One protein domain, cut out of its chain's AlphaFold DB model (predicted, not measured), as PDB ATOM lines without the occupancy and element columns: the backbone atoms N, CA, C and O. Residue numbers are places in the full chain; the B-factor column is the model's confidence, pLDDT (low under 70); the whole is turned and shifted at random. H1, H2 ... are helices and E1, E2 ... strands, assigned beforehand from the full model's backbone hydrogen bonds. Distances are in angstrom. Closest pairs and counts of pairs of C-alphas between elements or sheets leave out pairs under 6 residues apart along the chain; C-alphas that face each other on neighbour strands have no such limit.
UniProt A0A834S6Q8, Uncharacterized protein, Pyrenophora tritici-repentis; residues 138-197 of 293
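What this domain is: This is residues 138 to 197 of the 293 residues of an uncharacterized protein of Pyrenophora tritici-repentis (UniProt A0A834S6Q8). One longer helix, H2, and a short strand, E1, sit among long loops, with the small helix H1 at one end and the loop round Ile 158 at the other. Short antiparallel pairings tie residues 151 to 152 and 172 to 173 to E1. The 60 printed residues run H1, E1, H2, mostly helix, with under half in named elements; the whole is compact, radius of gyration of the C-alphas 10.5 A, spanning 32 by 23 by 21 A.

Where its parts are: H1, residues 138 to 144, begins at C-alpha 138 (214.253, 211.923, 243.794). E1, residues 165 to 169, is 12.0 A long. H2, residues 182 to 196, is 20.9 A long and ends at C-alpha 196 (197.691, 222.905, 247.088).

How they stand to each other: H1 and H2 only just touch, with 3 pairs of C-alphas within 8 A, the closest Ile 141 and Val 184 at 7.2 A. Their steep tilt is 62 degrees, the same way. H1 and E1 are apart. Every O i to N i+4 pair in H1 and H2 is within hydrogen-bond range.

The domain as a whole: Both links are long. The printed part has no cut, and no printed residue is under 70 in pLDDT.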
ATOM      1  N   LEU A 138     215.322 212.362 242.884       83.31
ATOM      2  CA  LEU A 138     214.253 211.923 243.794       83.31
ATOM      3  C   LEU A 138     214.699 211.992 245.258       83.31
ATOM      4  O   LEU A 138     213.970 212.520 246.095       83.31
ATOM      5  N   CYS A 139     215.923 211.549 245.562       82.62
ATOM      6  CA  CYS A 139     216.496 211.630 246.908       82.62
ATOM      7  C   CYS A 139     216.618 213.081 247.396       82.62
ATOM      8  O   CYS A 139     216.319 213.385 248.551       82.62
ATOM      9  N   PHE A 140     217.035 213.998 246.521       84.94
ATOM     10  CA  PHE A 140     217.105 215.422 246.830       84.94
ATOM     11  C   PHE A 140     215.720 216.008 247.119       84.94
ATOM     12  O   PHE A 140     215.547 216.713 248.113       84.94
ATOM     13  N   ILE A 141     214.730 215.704 246.281       90.19
ATOM     14  CA  ILE A 141     213.375 216.238 246.418       90.19
ATOM     15  C   ILE A 141     212.693 215.670 247.663       90.19
ATOM     16  O   ILE A 141     212.356 216.431 248.566       90.19
ATOM     17  N   PHE A 142     212.543 214.351 247.756       83.88
ATOM     18  CA  PHE A 142     211.781 213.723 248.835       83.88
ATOM     19  C   PHE A 142     212.536 213.683 250.168       83.88
ATOM     20  O   PHE A 142     211.915 213.744 251.225       83.88
ATOM     21  N   GLY A 143     213.870 213.635 250.146       81.56
ATOM     22  CA  GLY A 143     214.680 213.604 251.365       81.56
ATOM     23  C   GLY A 143     215.008 214.984 251.938       81.56
ATOM     24  O   GLY A 143     215.145 215.128 253.154       81.56
ATOM     25  N   GLN A 144     215.162 216.012 251.092       85.94
ATOM     26  CA  GLN A 144     215.693 217.314 251.525       85.94
ATOM     27  C   GLN A 144     214.728 218.487 251.341       85.94
ATOM     28  O   GLN A 144     214.944 219.532 251.964       85.94
ATOM     29  N   LYS A 145     213.685 218.375 250.506       88.12
ATOM     30  CA  LYS A 145     212.744 219.474 250.259       88.12
ATOM     31  C   LYS A 145     211.452 219.282 251.035       88.12
ATOM     32  O   LYS A 145     210.754 218.289 250.901       88.12
ATOM     33  N   ARG A 146     211.098 220.296 251.820       90.31
ATOM     34  CA  ARG A 146     209.827 220.379 252.540       90.31
ATOM     35  C   ARG A 146     208.893 221.362 251.850       90.31
ATOM     36  O   ARG A 146     209.264 222.518 251.619       90.31
ATOM     37  N   TYR A 147     207.681 220.904 251.559       93.00
ATOM     38  CA  TYR A 147     206.625 221.738 250.996       93.00
ATOM     39  C   TYR A 147     206.312 222.921 251.923       93.00
ATOM     40  O   TYR A 147     206.348 222.790 253.148       93.00
ATOM     41  N   ARG A 148     206.072 224.096 251.331       92.00
ATOM     42  CA  ARG A 148     205.849 225.396 251.990       92.00
ATOM     43  C   ARG A 148     206.995 225.904 252.864       92.00
ATOM     44  O   ARG A 148     206.853 226.960 253.462       92.00
ATOM     45  N   VAL A 149     208.129 225.206 252.945       90.56
ATOM     46  CA  VAL A 149     209.327 225.659 253.680       90.56
ATOM     47  C   VAL A 149     210.491 225.891 252.732       90.56
ATOM     48  O   VAL A 149     211.174 226.903 252.833       90.56
ATOM     49  N   ASN A 150     210.728 224.949 251.820       93.56
ATOM     50  CA  ASN A 150     211.789 225.041 250.822       93.56
ATOM     51  C   ASN A 150     211.255 225.367 249.429       93.56
ATOM     52  O   ASN A 150     212.012 225.887 248.611       93.56
ATOM     53  N   PHE A 151     209.991 225.044 249.155       95.56
ATOM     54  CA  PHE A 151     209.360 225.276 247.864       95.56
ATOM     55  C   PHE A 151     207.836 225.395 247.979       95.56
ATOM     56  O   PHE A 151     207.252 224.932 248.960       95.56
ATOM     57  N   GLY A 152     207.207 225.964 246.955       94.50
ATOM     58  CA  GLY A 152     205.755 226.045 246.815       94.50
ATOM     59  C   GLY A 152     205.347 226.967 245.666       94.50
ATOM     60  O   GLY A 152     206.190 227.367 244.861       94.50
ATOM     61  N   LEU A 153     204.059 227.305 245.603       92.94
ATOM     62  CA  LEU A 153     203.499 228.237 244.621       92.94
ATOM     63  C   LEU A 153     203.412 229.647 245.198       92.94
ATOM     64  O   LEU A 153     203.024 229.828 246.349       92.94
ATOM     65  N   ASP A 154     203.651 230.654 244.367       91.56
ATOM     66  CA  ASP A 154     203.412 232.048 244.733       91.56
ATOM     67  C   ASP A 154     202.446 232.698 243.749       91.56
ATOM     68  O   ASP A 154     202.814 233.140 242.660       91.56
ATOM     69  N   ARG A 155     201.179 232.737 244.170       88.25
ATOM     70  CA  ARG A 155     200.084 233.352 243.413       88.25
ATOM     71  C   ARG A 155     200.132 234.886 243.451       88.25
ATOM     72  O   ARG A 155     199.402 235.512 242.693       88.25
ATOM     73  N   SER A 156     200.970 235.481 244.308       87.38
ATOM     74  CA  SER A 156     201.085 236.936 244.475       87.38
ATOM     75  C   SER A 156     202.130 237.583 243.560       87.38
ATOM     76  O   SER A 156     202.131 238.804 243.399       87.38
ATOM     77  N   ARG A 157     203.009 236.786 242.935       86.88
ATOM     78  CA  ARG A 157     204.016 237.276 241.984       86.88
ATOM     79  C   ARG A 157     203.387 237.988 240.790       86.88
ATOM     80  O   ARG A 157     202.391 237.538 240.227       86.88
ATOM     81  N   ILE A 158     204.044 239.064 240.358       83.81
ATOM     82  CA  ILE A 158     203.699 239.833 239.160       83.81
ATOM     83  C   ILE A 158     204.953 239.910 238.267       83.81
ATOM     84  O   ILE A 158     205.951 240.492 238.702       83.81
ATOM     85  N   PRO A 159     204.936 239.346 237.042       82.31
ATOM     86  CA  PRO A 159     203.857 238.546 236.456       82.31
ATOM     87  C   PRO A 159     203.665 237.206 237.185       82.31
ATOM     88  O   PRO A 159     204.593 236.677 237.797       82.31
ATOM     89  N   ARG A 160     202.447 236.657 237.113       83.31
ATOM     90  CA  ARG A 160     202.092 235.397 237.777       83.31
ATOM     91  C   ARG A 160     202.934 234.245 237.232       83.31
ATOM     92  O   ARG A 160     202.982 234.021 236.024       83.31
ATOM     93  N   THR A 161     203.550 233.484 238.132       85.19
ATOM     94  CA  THR A 161     204.349 232.298 237.804       85.19
ATOM     95  C   THR A 161     203.612 231.033 238.238       85.19
ATOM     96  O   THR A 161     203.227 230.926 239.398       85.19
ATOM     97  N   LEU A 162     203.422 230.076 237.324       89.06
ATOM     98  CA  LEU A 162     202.810 228.772 237.629       89.06
ATOM     99  C   LEU A 162     203.774 227.652 238.090       89.06
ATOM    100  O   LEU A 162     203.264 226.713 238.704       89.06
ATOM    101  N   PRO A 163     205.105 227.668 237.831       90.38
ATOM    102  CA  PRO A 163     205.970 226.619 238.351       90.38
ATOM    103  C   PRO A 163     206.237 226.825 239.845       90.38
ATOM    104  O   PRO A 163     206.122 227.935 240.374       90.38
ATOM    105  N   ALA A 164     206.640 225.753 240.522       92.75
ATOM    106  CA  ALA A 164     207.102 225.843 241.897       92.75
ATOM    107  C   ALA A 164     208.380 226.677 241.997       92.75
ATOM    108  O   ALA A 164     209.286 226.591 241.163       92.75
ATOM    109  N   ILE A 165     208.473 227.447 243.072       92.69
ATOM    110  CA  ILE A 165     209.584 228.359 243.322       92.69
ATOM    111  C   ILE A 165     210.237 228.081 244.679       92.69
ATOM    112  O   ILE A 165     209.609 227.483 245.557       92.69
ATOM    113  N   PRO A 166     211.485 228.525 244.892       94.12
ATOM    114  CA  PRO A 166     212.156 228.382 246.175       94.12
ATOM    115  C   PRO A 166     211.538 229.273 247.255       94.12
ATOM    116  O   PRO A 166     211.177 230.427 247.006       94.12
ATOM    117  N   TYR A 167     211.483 228.755 248.478       93.44
ATOM    118  CA  TYR A 167     211.054 229.494 249.665       93.44
ATOM    119  C   TYR A 167     212.253 229.802 250.560       93.44
ATOM    120  O   TYR A 167     213.171 228.990 250.702       93.44
ATOM    121  N   LYS A 168     212.242 230.992 251.164       89.94
ATOM    122  CA  LYS A 168     213.237 231.442 252.144       89.94
ATOM    123  C   LYS A 168     212.982 230.819 253.512       89.94
ATOM    124  O   LYS A 168     213.916 230.457 254.224       89.94
ATOM    125  N   SER A 169     211.711 230.723 253.875       87.06
ATOM    126  CA  SER A 169     211.222 230.139 255.119       87.06
ATOM    127  C   SER A 169     209.789 229.657 254.923       87.06
ATOM    128  O   SER A 169     209.244 229.743 253.822       87.06
ATOM    129  N   LYS A 170     209.159 229.179 256.001       91.31
ATOM    130  CA  LYS A 170     207.754 228.775 255.971       91.31
ATOM    131  C   LYS A 170     206.884 229.880 255.360       91.31
ATOM    132  O   LYS A 170     206.935 231.010 255.839       91.31
ATOM    133  N   ASP A 171     206.144 229.541 254.309       89.00
ATOM    134  CA  ASP A 171     205.200 230.415 253.601       89.00
ATOM    135  C   ASP A 171     205.784 231.728 253.068       89.00
ATOM    136  O   ASP A 171     205.050 232.655 252.744       89.00
ATOM    137  N   SER A 172     207.112 231.805 252.947       90.56
ATOM    138  CA  SER A 172     207.806 232.983 252.438       90.56
ATOM    139  C   SER A 172     208.555 232.616 251.161       90.56
ATOM    140  O   SER A 172     209.679 232.100 251.234       90.56
ATOM    141  N   PRO A 173     207.947 232.844 249.987       90.69
ATOM    142  CA  PRO A 173     208.612 232.644 248.713       90.69
ATOM    143  C   PRO A 173     209.746 233.653 248.519       90.69
ATOM    144  O   PRO A 173     209.669 234.808 248.942       90.69
ATOM    145  N   PHE A 174     210.811 233.242 247.833       86.94
ATOM    146  CA  PHE A 174     211.746 234.224 247.292       86.94
ATOM    147  C   PHE A 174     211.044 235.014 246.179       86.94
ATOM    148  O   PHE A 174     210.426 234.378 245.337       86.94
ATOM    149  N   PRO A 175     211.160 236.349 246.080       78.62
ATOM    150  CA  PRO A 175     210.375 237.117 245.102       78.62
ATOM    151  C   PRO A 175     210.748 236.873 243.631       78.62
ATOM    152  O   PRO A 175     209.909 237.009 242.751       78.62
ATOM    153  N   ARG A 176     212.016 236.543 243.348       81.00
ATOM    154  CA  ARG A 176     212.561 236.434 241.976       81.00
ATOM    155  C   ARG A 176     213.408 235.181 241.737       81.00
ATOM    156  O   ARG A 176     214.127 235.107 240.751       81.00
ATOM    157  N   SER A 177     213.381 234.222 242.661       85.38
ATOM    158  CA  SER A 177     214.180 233.001 242.522       85.38
ATOM    159  C   SER A 177     213.412 231.925 241.768       85.38
ATOM    160  O   SER A 177     212.202 231.779 241.951       85.38
ATOM    161  N   GLU A 178     214.140 231.125 240.999       86.81
ATOM    162  CA  GLU A 178     213.636 229.960 240.273       86.81
ATOM    163  C   GLU A 178     214.591 228.780 240.484       86.81
ATOM    164  O   GLU A 178     215.756 228.969 240.845       86.81
ATOM    165  N   PHE A 179     214.098 227.555 240.301       86.38
ATOM    166  CA  PHE A 179     214.958 226.374 240.290       86.38
ATOM    167  C   PHE A 179     215.623 226.227 238.916       86.38
ATOM    168  O   PHE A 179     214.997 226.453 237.886       86.38
ATOM    169  N   SER A 180     216.900 225.842 238.896       80.62
ATOM    170  CA  SER A 180     217.673 225.773 237.647       80.62
ATOM    171  C   SER A 180     217.597 224.416 236.943       80.62
ATOM    172  O   SER A 180     217.723 224.370 235.722       80.62
ATOM    173  N   HIS A 181     217.416 223.329 237.700       82.62
ATOM    174  CA  HIS A 181     217.406 221.964 237.170       82.62
ATOM    175  C   HIS A 181     215.993 221.585 236.695       82.62
ATOM    176  O   HIS A 181     215.076 221.613 237.521       82.62
ATOM    177  N   PRO A 182     215.794 221.199 235.420       82.94
ATOM    178  CA  PRO A 182     214.463 220.986 234.842       82.94
ATOM    179  C   PRO A 182     213.669 219.904 235.580       82.94
ATOM    180  O   PRO A 182     212.552 220.168 236.010       82.94
ATOM    181  N   ASP A 183     214.276 218.743 235.843       83.94
ATOM    182  CA  ASP A 183     213.599 217.643 236.546       83.94
ATOM    183  C   ASP A 183     213.152 218.042 237.962       83.94
ATOM    184  O   ASP A 183     212.051 217.710 238.401       83.94
ATOM    185  N   VAL A 184     213.964 218.848 238.659       89.56
ATOM    186  CA  VAL A 184     213.603 219.403 239.970       89.56
ATOM    187  C   VAL A 184     212.427 220.366 239.849       89.56
ATOM    188  O   VAL A 184     211.500 220.285 240.650       89.56
ATOM    189  N   VAL A 185     212.439 221.267 238.860       89.62
ATOM    190  CA  VAL A 185     211.335 222.210 238.625       89.62
ATOM    191  C   VAL A 185     210.043 221.445 238.353       89.62
ATOM    192  O   VAL A 185     209.030 221.740 238.985       89.62
ATOM    193  N   ILE A 186     210.076 220.460 237.453       89.06
ATOM    194  CA  ILE A 186     208.905 219.672 237.054       89.06
ATOM    195  C   ILE A 186     208.317 218.968 238.274       89.06
ATOM    196  O   ILE A 186     207.160 219.204 238.615       89.06
ATOM    197  N   ILE A 187     209.119 218.178 238.992       91.62
ATOM    198  CA  ILE A 187     208.625 217.372 240.114       91.62
ATOM    199  C   ILE A 187     208.144 218.256 241.273       91.62
ATOM    200  O   ILE A 187     207.088 217.995 241.846       91.62
ATOM    201  N   LEU A 188     208.860 219.334 241.619       93.62
ATOM    202  CA  LEU A 188     208.400 220.250 242.669       93.62
ATOM    203  C   LEU A 188     207.124 220.998 242.263       93.62
ATOM    204  O   LEU A 188     206.298 221.293 243.129       93.62
ATOM    205  N   THR A 189     206.943 221.284 240.970       93.19
ATOM    206  CA  THR A 189     205.709 221.873 240.429       93.19
ATOM    207  C   THR A 189     204.550 220.896 240.572       93.19
ATOM    208  O   THR A 189     203.547 221.269 241.176       93.19
ATOM    209  N   LEU A 190     204.721 219.643 240.135       93.81
ATOM    210  CA  LEU A 190     203.737 218.573 240.329       93.81
ATOM    211  C   LEU A 190     203.320 218.476 241.802       93.81
ATOM    212  O   LEU A 190     202.144 218.618 242.126       93.81
ATOM    213  N   LEU A 191     204.291 218.323 242.710       93.56
ATOM    214  CA  LEU A 191     204.024 218.208 244.145       93.56
ATOM    215  C   LEU A 191     203.285 219.427 244.694       93.56
ATOM    216  O   LEU A 191     202.357 219.281 245.483       93.56
ATOM    217  N   SER A 192     203.676 220.631 244.277       94.31
ATOM    218  CA  SER A 192     203.043 221.852 244.772       94.31
ATOM    219  C   SER A 192     201.571 221.928 244.376       94.31
ATOM    220  O   SER A 192     200.752 222.252 245.229       94.31
ATOM    221  N   TRP A 193     201.232 221.584 243.131       93.88
ATOM    222  CA  TRP A 193     199.851 221.601 242.647       93.88
ATOM    223  C   TRP A 193     199.010 220.454 243.209       93.88
ATOM    224  O   TRP A 193     197.867 220.693 243.593       93.88
ATOM    225  N   TYR A 194     199.569 219.249 243.363       92.19
ATOM    226  CA  TYR A 194     198.858 218.152 244.030       92.19
ATOM    227  C   TYR A 194     198.575 218.450 245.506       92.19
ATOM    228  O   TYR A 194     197.513 218.100 246.011       92.19
ATOM    229  N   TYR A 195     199.499 219.112 246.209       90.75
ATOM    230  CA  TYR A 195     199.302 219.457 247.618       90.75
ATOM    231  C   TYR A 195     198.428 220.691 247.826       90.75
ATOM    232  O   TYR A 195     197.707 220.761 248.820       90.75
ATOM    233  N   SER A 196     198.510 221.697 246.952       90.81
ATOM    234  CA  SER A 196     197.691 222.905 247.088       90.81
ATOM    235  C   SER A 196     196.289 222.742 246.525       90.81
ATOM    236  O   SER A 196     195.397 223.462 246.966       90.81
ATOM    237  N   GLY A 197     196.116 221.863 245.538       91.12
ATOM    238  CA  GLY A 197     194.955 221.885 244.661       91.12
ATOM    239  C   GLY A 197     194.929 223.134 243.778       91.12
ATOM    240  O   GLY A 197     195.818 224.002 243.822       91.12
TER     241      GLY A 197